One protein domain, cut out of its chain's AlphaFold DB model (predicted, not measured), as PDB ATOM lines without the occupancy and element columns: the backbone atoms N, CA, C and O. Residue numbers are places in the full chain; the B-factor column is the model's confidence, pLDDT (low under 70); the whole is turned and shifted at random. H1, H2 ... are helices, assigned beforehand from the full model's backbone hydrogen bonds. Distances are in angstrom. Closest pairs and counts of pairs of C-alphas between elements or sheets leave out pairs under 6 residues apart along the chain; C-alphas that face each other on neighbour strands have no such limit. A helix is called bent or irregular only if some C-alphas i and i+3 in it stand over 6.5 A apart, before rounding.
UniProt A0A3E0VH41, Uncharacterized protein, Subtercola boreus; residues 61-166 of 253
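AT A GLANCE: This is residues 61 to 166 of the 253 residues of an uncharacterized protein of Subtercola boreus (UniProt A0A3E0VH41). Little regular structure: four short helices make a bent row, H1, H2, H3, H4, each packing on the next, with long loops between them. The 106 printed residues include four named helices, in that order, and no named strand; the class is all helix, though named elements hold only 31 residues. The whole is compact, radius of gyration of the C-alphas 13.5 A, spanning 37 by 28 by 26 A.

HOW THE PARTS SIT: H2, residues 94 to 101, touches H3, residues 120 to 127, about perpendicular at 76 degrees; the closest C-alphas, of Ala 100 and Val 125, are 5.0 A apart. H1, residues 68 to 74, touches H2, about perpendicular at 86 degrees; the closest C-alphas, of Leu 70 and Trp 95, are 7.1 A apart. H4, residues 146 to 153, touches H3 at a steep tilt of 64 degrees, opposite ways; the closest C-alphas, of Ile 122 and Trp 147, are 6.0 A apart. H2 and H4 are only just apart, at 8.4 A between closest C-alphas. In H1, H2, H3 and H4 every O i to N i+4 pair is within hydrogen-bond range.

IN THESE COORDINATES: H1, 9.8 A long, begins at C-alpha 68 (27.978, 49.739, -34.846). H2 measures 10.4 A, H3 10.7 A and H4 10.6 A, ending at C-alpha 153 (30.468, 35.088, -25.643).

THE WHOLE: The farthest C-alphas, of Thr 77 and Gly 115, are 38.2 A apart. The printed part has no cut; its three links between helices are long. No printed residue is under 70 in pLDDT.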
ATOM      1  N   ALA A  61      31.198  51.598 -30.750       91.38
ATOM      2  CA  ALA A  61      31.151  52.910 -30.112       91.38
ATOM      3  C   ALA A  61      31.006  52.847 -28.584       91.38
ATOM      4  O   ALA A  61      31.485  53.759 -27.898       91.38
ATOM      5  N   ASP A  62      30.368  51.806 -28.056       91.19
ATOM      6  CA  ASP A  62      30.191  51.546 -26.625       91.19
ATOM      7  C   ASP A  62      31.069  50.405 -26.094       91.19
ATOM      8  O   ASP A  62      31.100  50.165 -24.883       91.19
ATOM      9  N   THR A  63      31.920  49.827 -26.943       90.56
ATOM     10  CA  THR A  63      32.953  48.844 -26.594       90.56
ATOM     11  C   THR A  63      32.389  47.534 -26.050       90.56
ATOM     12  O   THR A  63      33.010  46.889 -25.194       90.56
ATOM     13  N   ASP A  64      31.211  47.143 -26.533       89.44
ATOM     14  CA  ASP A  64      30.514  45.925 -26.130       89.44
ATOM     15  C   ASP A  64      30.842  44.706 -27.023       89.44
ATOM     16  O   ASP A  64      30.436  43.586 -26.707       89.44
ATOM     17  N   ARG A  65      31.708  44.901 -28.034       88.19
ATOM     18  CA  ARG A  65      32.153  43.957 -29.083       88.19
ATOM     19  C   ARG A  65      31.180  43.761 -30.238       88.19
ATOM     20  O   ARG A  65      31.518  43.037 -31.181       88.19
ATOM     21  N   ILE A  66      30.027  44.411 -30.223       91.50
ATOM     22  CA  ILE A  66      29.079  44.394 -31.326       91.50
ATOM     23  C   ILE A  66      29.393  45.595 -32.208       91.50
ATOM     24  O   ILE A  66      29.469  46.734 -31.770       91.50
ATOM     25  N   ALA A  67      29.628  45.349 -33.496       91.88
ATOM     26  CA  ALA A  67      29.977  46.446 -34.382       91.88
ATOM     27  C   ALA A  67      28.779  47.394 -34.587       91.88
ATOM     28  O   ALA A  67      27.676  46.928 -34.872       91.88
ATOM     29  N   ASP A  68      29.007  48.709 -34.635       91.50
ATOM     30  CA  ASP A  68      27.978  49.739 -34.846       91.50
ATOM     31  C   ASP A  68      27.045  49.437 -36.037       91.50
ATOM     32  O   ASP A  68      25.886  49.855 -36.098       91.50
ATOM     33  N   GLN A  69      27.590  48.823 -37.096       91.69
ATOM     34  CA  GLN A  69      26.811  48.454 -38.277       91.69
ATOM     35  C   GLN A  69      25.807  47.341 -37.959       91.69
ATOM     36  O   GLN A  69      24.675  47.401 -38.440       91.69
ATOM     37  N   LEU A  70      26.234  46.356 -37.172       92.88
ATOM     38  CA  LEU A  70      25.410  45.247 -36.725       92.88
ATOM     39  C   LEU A  70      24.322  45.748 -35.770       92.88
ATOM     40  O   LEU A  70      23.152  45.448 -35.974       92.88
ATOM     41  N   GLU A  71      24.651  46.626 -34.829       94.50
ATOM     42  CA  GLU A  71      23.653  47.229 -33.940       94.50
ATOM     43  C   GLU A  71      22.602  48.056 -34.687       94.50
ATOM     44  O   GLU A  71      21.398  47.945 -34.440       94.50
ATOM     45  N   ARG A  72      23.023  48.843 -35.687       92.88
ATOM     46  CA  ARG A  72      22.077  49.577 -36.539       92.88
ATOM     47  C   ARG A  72      21.145  48.641 -37.307       92.88
ATOM     48  O   ARG A  72      20.017  49.039 -37.591       92.88
ATOM     49  N   GLN A  73      21.597  47.434 -37.644       92.56
ATOM     50  CA  GLN A  73      20.762  46.403 -38.257       92.56
ATOM     51  C   GLN A  73      19.812  45.750 -37.241       92.56
ATOM     52  O   GLN A  73      18.662  45.491 -37.591       92.56
ATOM     53  N   LEU A  74      20.274  45.507 -36.014       93.56
ATOM     54  CA  LEU A  74      19.511  44.839 -34.957       93.56
ATOM     55  C   LEU A  74      18.437  45.747 -34.343       93.56
ATOM     56  O   LEU A  74      17.269  45.377 -34.271       93.56
ATOM     57  N   CYS A  75      18.823  46.950 -33.918       92.94
ATOM     58  CA  CYS A  75      18.004  47.816 -33.066       92.94
ATOM     59  C   CYS A  75      18.000  49.299 -33.482       92.94
ATOM     60  O   CYS A  75      17.251  50.102 -32.923       92.94
ATOM     61  N   GLY A  76      18.763  49.677 -34.512       92.31
ATOM     62  CA  GLY A  76      18.620  50.960 -35.213       92.31
ATOM     63  C   GLY A  76      19.536  52.096 -34.747       92.31
ATOM     64  O   GLY A  76      19.627  53.116 -35.436       92.31
ATOM     65  N   THR A  77      20.259  51.934 -33.638       92.88
ATOM     66  CA  THR A  77      21.331  52.850 -33.204       92.88
ATOM     67  C   THR A  77      22.665  52.114 -33.074       92.88
ATOM     68  O   THR A  77      22.736  50.939 -33.390       92.88
ATOM     69  N   ALA A  78      23.734  52.820 -32.708       91.19
ATOM     70  CA  ALA A  78      25.110  52.301 -32.686       91.19
ATOM     71  C   ALA A  78      25.629  52.008 -31.268       91.19
ATOM     72  O   ALA A  78      26.818  52.171 -31.047       91.19
ATOM     73  N   THR A  79      24.710  51.806 -30.318       93.69
ATOM     74  CA  THR A  79      24.983  51.481 -28.901       93.69
ATOM     75  C   THR A  79      23.730  50.854 -28.244       93.69
ATOM     76  O   THR A  79      23.363  51.204 -27.117       93.69
ATOM     77  N   CYS A  80      22.884  50.172 -29.024       93.12
ATOM     78  CA  CYS A  80      21.572  49.698 -28.543       93.12
ATOM     79  C   CYS A  80      21.497  48.205 -28.288       93.12
ATOM     80  O   CYS A  80      20.558  47.794 -27.604       93.12
ATOM     81  N   ALA A  81      22.408  47.417 -28.855       94.12
ATOM     82  CA  ALA A  81      22.486  46.014 -28.495       94.12
ATOM     83  C   ALA A  81      23.198  45.905 -27.142       94.12
ATOM     84  O   ALA A  81      23.939  46.794 -26.744       94.12
ATOM     85  N   THR A  82      22.910  44.847 -26.395       92.94
ATOM     86  CA  THR A  82      23.619  44.538 -25.143       92.94
ATOM     87  C   THR A  82      24.382  43.222 -25.235       92.94
ATOM     88  O   THR A  82      25.094  42.842 -24.305       92.94
ATOM     89  N   GLY A  83      24.183  42.494 -26.336       92.06
ATOM     90  CA  GLY A  83      24.732  41.167 -26.576       92.06
ATOM     91  C   GLY A  83      23.949  40.040 -25.917       92.06
ATOM     92  O   GLY A  83      24.340  38.884 -26.057       92.06
ATOM     93  N   ALA A  84      22.857  40.367 -25.222       93.44
ATOM     94  CA  ALA A  84      22.005  39.423 -24.503       93.44
ATOM     95  C   ALA A  84      20.605  39.279 -25.119       93.44
ATOM     96  O   ALA A  84      19.785  38.527 -24.592       93.44
ATOM     97  N   GLU A  85      20.305  40.021 -26.184       95.44
ATOM     98  CA  GLU A  85      19.071  39.861 -26.945       95.44
ATOM     99  C   GLU A  85      19.023  38.461 -27.568       95.44
ATOM    100  O   GLU A  85      19.990  38.044 -28.194       95.44
ATOM    101  N   ASP A  86      17.911  37.756 -27.368       97.00
ATOM    102  CA  ASP A  86      17.617  36.415 -27.890       97.00
ATOM    103  C   ASP A  86      16.109  36.382 -28.193       97.00
ATOM    104  O   ASP A  86      15.263  36.279 -27.293       97.00
ATOM    105  N   SER A  87      15.768  36.645 -29.450       96.94
ATOM    106  CA  SER A  87      14.414  36.962 -29.897       96.94
ATOM    107  C   SER A  87      13.510  35.736 -30.017       96.94
ATOM    108  O   SER A  87      12.290  35.868 -29.847       96.94
ATOM    109  N   ASP A  88      14.063  34.556 -30.299       97.44
ATOM    110  CA  ASP A  88      13.309  33.300 -30.363       97.44
ATOM    111  C   ASP A  88      13.502  32.385 -29.142       97.44
ATOM    112  O   ASP A  88      12.704  31.459 -28.943       97.44
ATOM    113  N   GLY A  89      14.436  32.721 -28.252       97.81
ATOM    114  CA  GLY A  89      14.638  32.049 -26.976       97.81
ATOM    115  C   GLY A  89      15.337  30.702 -27.115       97.81
ATOM    116  O   GLY A  89      15.102  29.817 -26.279       97.81
ATOM    117  N   ASP A  90      16.121  30.504 -28.176       96.81
ATOM    118  CA  ASP A  90      16.852  29.262 -28.424       96.81
ATOM    119  C   ASP A  90      18.214  29.197 -27.700       96.81
ATOM    120  O   ASP A  90      18.818  28.120 -27.597       96.81
ATOM    121  N   GLY A  91      18.641  30.314 -27.100       95.00
ATOM    122  CA  GLY A  91      19.890  30.461 -26.362       95.00
ATOM    123  C   GLY A  91      21.061  30.998 -27.188       95.00
ATOM    124  O   GLY A  91      22.171  31.074 -26.650       95.00
ATOM    125  N   ILE A  92      20.852  31.362 -28.455       97.06
ATOM    126  CA  ILE A  92      21.832  32.030 -29.313       97.06
ATOM    127  C   ILE A  92      21.484  33.524 -29.376       97.06
ATOM    128  O   ILE A  92      20.380  33.878 -29.766       97.06
ATOM    129  N   PRO A  93      22.407  34.437 -29.024       96.88
ATOM    130  CA  PRO A  93      22.100  35.861 -29.093       96.88
ATOM    131  C   PRO A  93      21.858  36.363 -30.527       96.88
ATOM    132  O   PRO A  93      22.616  36.020 -31.438       96.88
ATOM    133  N   ASP A  94      20.907  37.283 -30.703       97.00
ATOM    134  CA  ASP A  94      20.465  37.841 -31.994       97.00
ATOM    135  C   ASP A  94      21.636  38.336 -32.862       97.00
ATOM    136  O   ASP A  94      21.663  38.186 -34.088       97.00
ATOM    137  N   TRP A  95      22.639  38.959 -32.238       95.88
ATOM    138  CA  TRP A  95      23.802  39.492 -32.946       95.88
ATOM    139  C   TRP A  95      24.732  38.386 -33.469       95.88
ATOM    140  O   TRP A  95      25.334  38.537 -34.539       95.88
ATOM    141  N   VAL A  96      24.818  37.259 -32.754       97.12
ATOM    142  CA  VAL A  96      25.559  36.067 -33.182       97.12
ATOM    143  C   VAL A  96      24.846  35.433 -34.367       97.12
ATOM    144  O   VAL A  96      25.493  35.085 -35.352       97.12
ATOM    145  N   GLU A  97      23.517  35.358 -34.336       97.38
ATOM    146  CA  GLU A  97      22.731  34.821 -35.447       97.38
ATOM    147  C   GLU A  97      22.836  35.664 -36.716       97.38
ATOM    148  O   GLU A  97      23.067  35.138 -37.809       97.38
ATOM    149  N   VAL A  98      22.751  36.991 -36.594       96.12
ATOM    150  CA  VAL A  98      22.946  37.876 -37.747       96.12
ATOM    151  C   VAL A  98      24.362  37.739 -38.306       96.12
ATOM    152  O   VAL A  98      24.535  37.768 -39.526       96.12
ATOM    153  N   THR A  99      25.360  37.525 -37.448       94.56
ATOM    154  CA  THR A  99      26.740  37.257 -37.878       94.56
ATOM    155  C   THR A  99      26.864  35.904 -38.590       94.56
ATOM    156  O   THR A  99      27.562  35.812 -39.598       94.56
ATOM    157  N   ALA A 100      26.172  34.869 -38.107       96.12
ATOM    158  CA  ALA A 100      26.241  33.511 -38.641       96.12
ATOM    159  C   ALA A 100      25.444  33.324 -39.944       96.12
ATOM    160  O   ALA A 100      25.913  32.684 -40.882       96.12
ATOM    161  N   CYS A 101      24.216  33.841 -40.009       95.25
ATOM    162  CA  CYS A 101      23.267  33.527 -41.083       95.25
ATOM    163  C   CYS A 101      22.395  34.710 -41.540       95.25
ATOM    164  O   CYS A 101      21.629  34.571 -42.496       95.25
ATOM    165  N   GLY A 102      22.555  35.894 -40.940       95.19
ATOM    166  CA  GLY A 102      22.020  37.158 -41.460       95.19
ATOM    167  C   GLY A 102      20.646  37.585 -40.936       95.19
ATOM    168  O   GLY A 102      20.184  38.670 -41.297       95.19
ATOM    169  N   THR A 103      19.996  36.788 -40.086       95.94
ATOM    170  CA  THR A 103      18.735  37.147 -39.407       95.94
ATOM    171  C   THR A 103      18.791  36.787 -37.922       95.94
ATOM    172  O   THR A 103      19.684  36.062 -37.521       95.94
ATOM    173  N   ILE A 104      17.837  37.277 -37.134       96.94
ATOM    174  CA  ILE A 104      17.780  37.154 -35.661       96.94
ATOM    175  C   ILE A 104      17.012  35.916 -35.152       96.94
ATOM    176  O   ILE A 104      16.413  35.990 -34.091       96.94
ATOM    177  N   THR A 105      16.856  34.883 -35.989       97.25
ATOM    178  CA  THR A 105      16.157  33.620 -35.644       97.25
ATOM    179  C   THR A 105      16.544  32.484 -36.620       97.25
ATOM    180  O   THR A 105      15.691  31.706 -37.067       97.25
ATOM    181  N   CYS A 106      17.752  32.519 -37.194       96.75
ATOM    182  CA  CYS A 106      18.159  31.580 -38.255       96.75
ATOM    183  C   CYS A 106      19.152  30.522 -37.809       96.75
ATOM    184  O   CYS A 106      19.360  29.556 -38.557       96.75
ATOM    185  N   ALA A 107      19.798  30.712 -36.663       97.38
ATOM    186  CA  ALA A 107      20.667  29.696 -36.127       97.38
ATOM    187  C   ALA A 107      19.821  28.578 -35.500       97.38
ATOM    188  O   ALA A 107      18.646  28.738 -35.199       97.38
ATOM    189  N   ASP A 108      20.409  27.393 -35.398       97.19
ATOM    190  CA  ASP A 108      19.836  26.288 -34.636       97.19
ATOM    191  C   ASP A 108      20.980  25.740 -33.778       97.19
ATOM    192  O   ASP A 108      21.993  25.296 -34.342       97.19
ATOM    193  N   PRO A 109      20.862  25.747 -32.439       96.31
ATOM    194  CA  PRO A 109      21.929  25.306 -31.544       96.31
ATOM    195  C   PRO A 109      22.230  23.808 -31.678       96.31
ATOM    196  O   PRO A 109      23.242  23.328 -31.164       96.31
ATOM    197  N   THR A 110      21.360  23.049 -32.348       96.69
ATOM    198  CA  THR A 110      21.475  21.600 -32.537       96.69
ATOM    199  C   THR A 110      21.900  21.184 -33.943       96.69
ATOM    200  O   THR A 110      22.219  20.007 -34.147       96.69
ATOM    201  N   ALA A 111      21.927  22.108 -34.907       97.44
ATOM    202  CA  ALA A 111      22.370  21.815 -36.265       97.44
ATOM    203  C   ALA A 111      23.885  21.560 -36.296       97.44
ATOM    204  O   ALA A 111      24.653  22.388 -35.825       97.44
ATOM    205  N   ASP A 112      24.307  20.425 -36.854       96.62
ATOM    206  CA  ASP A 112      25.708  19.986 -36.967       96.62
ATOM    207  C   ASP A 112      25.853  19.201 -38.283       96.62
ATOM    208  O   ASP A 112      25.576  17.998 -38.353       96.62
ATOM    209  N   ALA A 113      26.157  19.911 -39.371       96.75
ATOM    210  CA  ALA A 113      26.074  19.398 -40.736       96.75
ATOM    211  C   ALA A 113      27.134  18.337 -41.061       96.75
ATOM    212  O   ALA A 113      26.875  17.454 -41.885       96.75
ATOM    213  N   ASP A 114      28.315  18.410 -40.444       94.19
ATOM    214  CA  ASP A 114      29.392  17.431 -40.633       94.19
ATOM    215  C   ASP A 114      29.475  16.386 -39.506       94.19
ATOM    216  O   ASP A 114      30.178  15.379 -39.645       94.19
ATOM    217  N   GLY A 115      28.704  16.560 -38.431       93.50
ATOM    218  CA  GLY A 115      28.621  15.614 -37.330       93.50
ATOM    219  C   GLY A 115      29.859  15.627 -36.435       93.50
ATOM    220  O   GLY A 115      30.133  14.620 -35.762       93.50
ATOM    221  N   ASN A 116      30.635  16.713 -36.427       91.75
ATOM    222  CA  ASN A 116      31.853  16.814 -35.628       91.75
ATOM    223  C   ASN A 116      31.579  17.203 -34.161       91.75
ATOM    224  O   ASN A 116      32.420  16.963 -33.294       91.75
ATOM    225  N   GLY A 117      30.359  17.655 -33.847       92.31
ATOM    226  CA  GLY A 117      29.920  18.039 -32.506       92.31
ATOM    227  C   GLY A 117      29.984  19.538 -32.211       92.31
ATOM    228  O   GLY A 117      29.762  19.907 -31.058       92.31
ATOM    229  N   ILE A 118      30.278  20.367 -33.210       94.38
ATOM    230  CA  ILE A 118      30.251  21.830 -33.151       94.38
ATOM    231  C   ILE A 118      29.033  22.310 -33.951       94.38
ATOM    232  O   ILE A 118      28.887  21.912 -35.104       94.38
ATOM    233  N   PRO A 119      28.163  23.154 -33.374       96.44
ATOM    234  CA  PRO A 119      27.013  23.681 -34.096       96.44
ATOM    235  C   PRO A 119      27.371  24.484 -35.356       96.44
ATOM    236  O   PRO A 119      28.334  25.256 -35.361       96.44
ATOM    237  N   ASP A 120      26.535  24.376 -36.390       97.06
ATOM    238  CA  ASP A 120      26.687  25.031 -37.697       97.06
ATOM    239  C   ASP A 120      26.937  26.539 -37.574       97.06
ATOM    240  O   ASP A 120      27.816  27.076 -38.246       97.06
ATOM    241  N   TYR A 121      26.179  27.227 -36.712       97.19
ATOM    242  CA  TYR A 121      26.278  28.680 -36.554       97.19
ATOM    243  C   TYR A 121      27.664  29.111 -36.055       97.19
ATOM    244  O   TYR A 121      28.173  30.152 -36.462       97.19
ATOM    245  N   ILE A 122      28.317  28.284 -35.228       96.62
ATOM    246  CA  ILE A 122      29.669  28.555 -34.737       96.62
ATOM    247  C   ILE A 122      30.675  28.447 -35.884       96.62
ATOM    248  O   ILE A 122      31.554  29.299 -36.019       96.62
ATOM    249  N   SER A 123      30.541  27.427 -36.732       95.62
ATOM    250  CA  SER A 123      31.376  27.267 -37.926       95.62
ATOM    251  C   SER A 123      31.196  28.443 -38.892       95.62
ATOM    252  O   SER A 123      32.182  29.003 -39.371       95.62
ATOM    253  N   GLU A 124      29.956  28.890 -39.112       96.06
ATOM    254  CA  GLU A 124      29.657  30.075 -39.924       96.06
ATOM    255  C   GLU A 124      30.331  31.344 -39.371       96.06
ATOM    256  O   GLU A 124      30.992  32.055 -40.127       96.06
ATOM    257  N   VAL A 125      30.283  31.588 -38.054       94.62
ATOM    258  CA  VAL A 125      30.981  32.729 -37.422       94.62
ATOM    259  C   VAL A 125      32.503  32.650 -37.600       94.62
ATOM    260  O   VAL A 125      33.164  33.670 -37.793       94.62
ATOM    261  N   ILE A 126      33.086  31.449 -37.545       94.38
ATOM    262  CA  ILE A 126      34.542  31.258 -37.637       94.38
ATOM    263  C   ILE A 126      35.065  31.465 -39.065       94.38
ATOM    264  O   ILE A 126      36.156  32.011 -39.246       94.38
ATOM    265  N   CYS A 127      34.337  31.004 -40.084       92.56
ATOM    266  CA  CYS A 127      34.885  30.888 -41.442       92.56
ATOM    267  C   CYS A 127      33.879  31.100 -42.591       92.56
ATOM    268  O   CYS A 127      34.286  31.027 -43.754       92.56
ATOM    269  N   GLY A 128      32.587  31.287 -42.304       94.00
ATOM    270  CA  GLY A 128      31.518  31.400 -43.305       94.00
ATOM    271  C   GLY A 128      31.129  30.088 -43.999       94.00
ATOM    272  O   GLY A 128      30.773  30.100 -45.180       94.00
ATOM    273  N   SER A 129      31.286  28.944 -43.323       94.75
ATOM    274  CA  SER A 129      30.750  27.662 -43.786       94.75
ATOM    275  C   SER A 129      30.482  26.710 -42.625       94.75
ATOM    276  O   SER A 129      31.335  26.516 -41.761       94.75
ATOM    277  N   LYS A 130      29.346  26.014 -42.685       96.25
ATOM    278  CA  LYS A 130      28.900  24.993 -41.720       96.25
ATOM    279  C   LYS A 130      29.922  23.901 -41.373       96.25
ATOM    280  O   LYS A 130      29.854  23.346 -40.288       96.25
ATOM    281  N   THR A 131      30.856  23.574 -42.274       94.94
ATOM    282  CA  THR A 131      31.722  22.376 -42.154       94.94
ATOM    283  C   THR A 131      33.222  22.675 -42.236       94.94
ATOM    284  O   THR A 131      34.005  21.848 -42.705       94.94
ATOM    285  N   CYS A 132      33.646  23.901 -41.937       91.12
ATOM    286  CA  CYS A 132      35.032  24.320 -42.176       91.12
ATOM    287  C   CYS A 132      36.003  24.050 -41.020       91.12
ATOM    288  O   CYS A 132      37.211  24.174 -41.215       91.12
ATOM    289  N   THR A 133      35.493  23.775 -39.820       90.38
ATOM    290  CA  THR A 133      36.277  23.695 -38.584       90.38
ATOM    291  C   THR A 133      35.988  22.383 -37.894       90.38
ATOM    292  O   THR A 133      34.836  21.994 -37.786       90.38
ATOM    293  N   ASP A 134      37.030  21.717 -37.403       85.88
ATOM    294  CA  ASP A 134      36.935  20.480 -36.623       85.88
ATOM    295  C   ASP A 134      37.125  20.723 -35.108       85.88
ATOM    296  O   ASP A 134      37.240  19.782 -34.312       85.88
ATOM    297  N   GLY A 135      37.226  21.997 -34.712       76.12
ATOM    298  CA  GLY A 135      37.331  22.450 -33.327       76.12
ATOM    299  C   GLY A 135      38.710  22.404 -32.679       76.12
ATOM    300  O   GLY A 135      38.803  22.728 -31.492       76.12
ATOM    301  N   LEU A 136      39.773  22.007 -33.385       70.69
ATOM    302  CA  LEU A 136      41.105  21.851 -32.775       70.69
ATOM    303  C   LEU A 136      42.183  22.759 -33.371       70.69
ATOM    304  O   LEU A 136      43.223  22.956 -32.742       70.69
ATOM    305  N   GLU A 137      41.949  23.318 -34.554       72.44
ATOM    306  CA  GLU A 137      43.020  23.951 -35.330       72.44
ATOM    307  C   GLU A 137      43.133  25.468 -35.131       72.44
ATOM    308  O   GLU A 137      44.194  26.043 -35.376       72.44
ATOM    309  N   THR A 138      42.079  26.136 -34.647       81.19
ATOM    310  CA  THR A 138      42.061  27.602 -34.523       81.19
ATOM    311  C   THR A 138      41.921  28.034 -33.069       81.19
ATOM    312  O   THR A 138      40.855  27.911 -32.462       81.19
ATOM    313  N   LEU A 139      43.018  28.547 -32.508       93.06
ATOM    314  CA  LEU A 139      43.039  29.187 -31.198       93.06
ATOM    315  C   LEU A 139      42.898  30.697 -31.356       93.06
ATOM    316  O   LEU A 139      43.435  31.301 -32.287       93.06
ATOM    317  N   ASN A 140      42.207  31.308 -30.410       92.38
ATOM    318  CA  ASN A 140      42.181  32.746 -30.261       92.38
ATOM    319  C   ASN A 140      43.495  33.266 -29.623       92.38
ATOM    320  O   ASN A 140      44.351  32.468 -29.224       92.38
ATOM    321  N   PRO A 141      43.689  34.594 -29.493       94.69
ATOM    322  CA  PRO A 141      44.908  35.167 -28.908       94.69
ATOM    323  C   PRO A 141      45.213  34.729 -27.464       94.69
ATOM    324  O   PRO A 141      46.354  34.854 -27.019       94.69
ATOM    325  N   HIS A 142      44.219  34.216 -26.740       93.62
ATOM    326  CA  HIS A 142      44.353  33.711 -25.374       93.62
ATOM    327  C   HIS A 142      44.624  32.201 -25.308       93.62
ATOM    328  O   HIS A 142      44.811  31.655 -24.223       93.62
ATOM    329  N   GLY A 143      44.697  31.517 -26.453       93.62
ATOM    330  CA  GLY A 143      44.922  30.075 -26.513       93.62
ATOM    331  C   GLY A 143      43.661  29.238 -26.281       93.62
ATOM    332  O   GLY A 143      43.775  28.033 -26.065       93.62
ATOM    333  N   VAL A 144      42.473  29.845 -26.340       94.75
ATOM    334  CA  VAL A 144      41.183  29.144 -26.286       94.75
ATOM    335  C   VAL A 144      40.740  28.794 -27.709       94.75
ATOM    336  O   VAL A 144      40.853  29.644 -28.595       94.75
ATOM    337  N   PRO A 145      40.234  27.576 -27.977       95.12
ATOM    338  CA  PRO A 145      39.634  27.248 -29.268       95.12
ATOM    339  C   PRO A 145      38.548  28.254 -29.664       95.12
ATOM    340  O   PRO A 145      37.679  28.578 -28.858       95.12
ATOM    341  N   GLN A 146      38.565  28.734 -30.907       95.12
ATOM    342  CA  GLN A 146      37.631  29.776 -31.347       95.12
ATOM    343  C   GLN A 146      36.164  29.361 -31.210       95.12
ATOM    344  O   GLN A 146      35.347  30.183 -30.816       95.12
ATOM    345  N   TRP A 147      35.834  28.089 -31.448       95.44
ATOM    346  CA  TRP A 147      34.466  27.595 -31.263       95.44
ATOM    347  C   TRP A 147      33.991  27.698 -29.808       95.44
ATOM    348  O   TRP A 147      32.825  27.985 -29.562       95.44
ATOM    349  N   ILE A 148      34.901  27.525 -28.842       96.00
ATOM    350  CA  ILE A 148      34.612  27.734 -27.418       96.00
ATOM    351  C   ILE A 148      34.420  29.221 -27.142       96.00
ATOM    352  O   ILE A 148      33.523  29.582 -26.393       96.00
ATOM    353  N   SER A 149      35.236  30.078 -27.758       95.38
ATOM    354  CA  SER A 149      35.088  31.530 -27.631       95.38
ATOM    355  C   SER A 149      33.707  31.992 -28.103       95.38
ATOM    356  O   SER A 149      32.995  32.647 -27.346       95.38
ATOM    357  N   VAL A 150      33.280  31.547 -29.289       95.06
ATOM    358  CA  VAL A 150      31.948  31.857 -29.829       95.06
ATOM    359  C   VAL A 150      30.847  31.312 -28.920       95.06
ATOM    360  O   VAL A 150      29.871  32.006 -28.671       95.06
ATOM    361  N   LEU A 151      30.996  30.106 -28.371       94.88
ATOM    362  CA  LEU A 151      29.994  29.547 -27.461       94.88
ATOM    363  C   LEU A 151      29.891  30.315 -26.130       94.88
ATOM    364  O   LEU A 151      28.805  30.416 -25.570       94.88
ATOM    365  N   ILE A 152      31.007  30.828 -25.605       94.75
ATOM    366  CA  ILE A 152      31.044  31.537 -24.317       94.75
ATOM    367  C   ILE A 152      30.506  32.966 -24.437       94.75
ATOM    368  O   ILE A 152      29.867  33.444 -23.502       94.75
ATOM    369  N   CYS A 153      30.782  33.661 -25.541       92.62
ATOM    370  CA  CYS A 153      30.468  35.088 -25.643       92.62
ATOM    371  C   CYS A 153      29.957  35.556 -27.008       92.62
ATOM    372  O   CYS A 153      29.664  36.734 -27.125       92.62
ATOM    373  N   GLY A 154      29.937  34.708 -28.037       92.44
ATOM    374  CA  GLY A 154      29.500  35.059 -29.391       92.44
ATOM    375  C   GLY A 154      30.592  35.439 -30.402       92.44
ATOM    376  O   GLY A 154      30.326  35.374 -31.599       92.44
ATOM    377  N   ASP A 155      31.829  35.755 -29.988       92.31
ATOM    378  CA  ASP A 155      32.942  36.061 -30.909       92.31
ATOM    379  C   ASP A 155      34.159  35.133 -30.763       92.31
ATOM    380  O   ASP A 155      34.373  34.453 -29.759       92.31
ATOM    381  N   THR A 156      35.007  35.118 -31.793       93.75
ATOM    382  CA  THR A 156      36.155  34.203 -31.897       93.75
ATOM    383  C   THR A 156      37.351  34.576 -31.014       93.75
ATOM    384  O   THR A 156      38.339  33.842 -31.002       93.75
ATOM    385  N   THR A 157      37.307  35.688 -30.277       93.31
ATOM    386  CA  THR A 157      38.452  36.264 -29.557       93.31
ATOM    387  C   THR A 157      38.243  36.571 -28.077       93.31
ATOM    388  O   THR A 157      39.242  36.640 -27.363       93.31
ATOM    389  N   CYS A 158      37.013  36.725 -27.591       92.56
ATOM    390  CA  CYS A 158      36.743  37.158 -26.217       92.56
ATOM    391  C   CYS A 158      37.288  36.236 -25.121       92.56
ATOM    392  O   CYS A 158      37.637  36.727 -24.048       92.56
ATOM    393  N   ALA A 159      37.293  34.916 -25.344       95.25
ATOM    394  CA  ALA A 159      37.411  33.977 -24.246       95.25
ATOM    395  C   ALA A 159      38.874  33.881 -23.847       95.25
ATOM    396  O   ALA A 159      39.744  33.548 -24.651       95.25
ATOM    397  N   THR A 160      39.145  34.162 -22.587       95.88
ATOM    398  CA  THR A 160      40.481  34.145 -22.001       95.88
ATOM    399  C   THR A 160      40.885  32.756 -21.520       95.88
ATOM    400  O   THR A 160      42.071  32.492 -21.329       95.88
ATOM    401  N   GLY A 161      39.909  31.865 -21.325       95.06
ATOM    402  CA  GLY A 161      40.101  30.513 -20.810       95.06
ATOM    403  C   GLY A 161      40.114  30.457 -19.284       95.06
ATOM    404  O   GLY A 161      40.476  29.429 -18.713       95.06
ATOM    405  N   THR A 162      39.750  31.563 -18.632       96.94
ATOM    406  CA  THR A 162      39.697  31.704 -17.171       96.94
ATOM    407  C   THR A 162      38.288  31.969 -16.653       96.94
ATOM    408  O   THR A 162      38.092  32.036 -15.443       96.94
ATOM    409  N   GLU A 163      37.318  32.103 -17.558       95.06
ATOM    410  CA  GLU A 163      35.909  32.299 -17.245       95.06
ATOM    411  C   GLU A 163      35.385  31.109 -16.441       95.06
ATOM    412  O   GLU A 163      35.515  29.970 -16.878       95.06
ATOM    413  N   ASP A 164      34.807  31.393 -15.278       96.56
ATOM    414  CA  ASP A 164      34.101  30.449 -14.410       96.56
ATOM    415  C   ASP A 164      32.703  31.031 -14.148       96.56
ATOM    416  O   ASP A 164      32.450  31.706 -13.147       96.56
ATOM    417  N   LEU A 165      31.823  30.877 -15.136       94.00
ATOM    418  CA  LEU A 165      30.485  31.464 -15.191       94.00
ATOM    419  C   LEU A 165      29.550  30.853 -14.146       94.00
ATOM    420  O   LEU A 165      28.612  31.512 -13.695       94.00
ATOM    421  N   ASN A 166      29.792  29.599 -13.758       93.88
ATOM    422  CA  ASN A 166      28.971  28.886 -12.785       93.88
ATOM    423  C   ASN A 166      29.550  28.920 -11.350       93.88
ATOM    424  O   ASN A 166      28.842  28.559 -10.405       93.88
TER     425      ASN A 166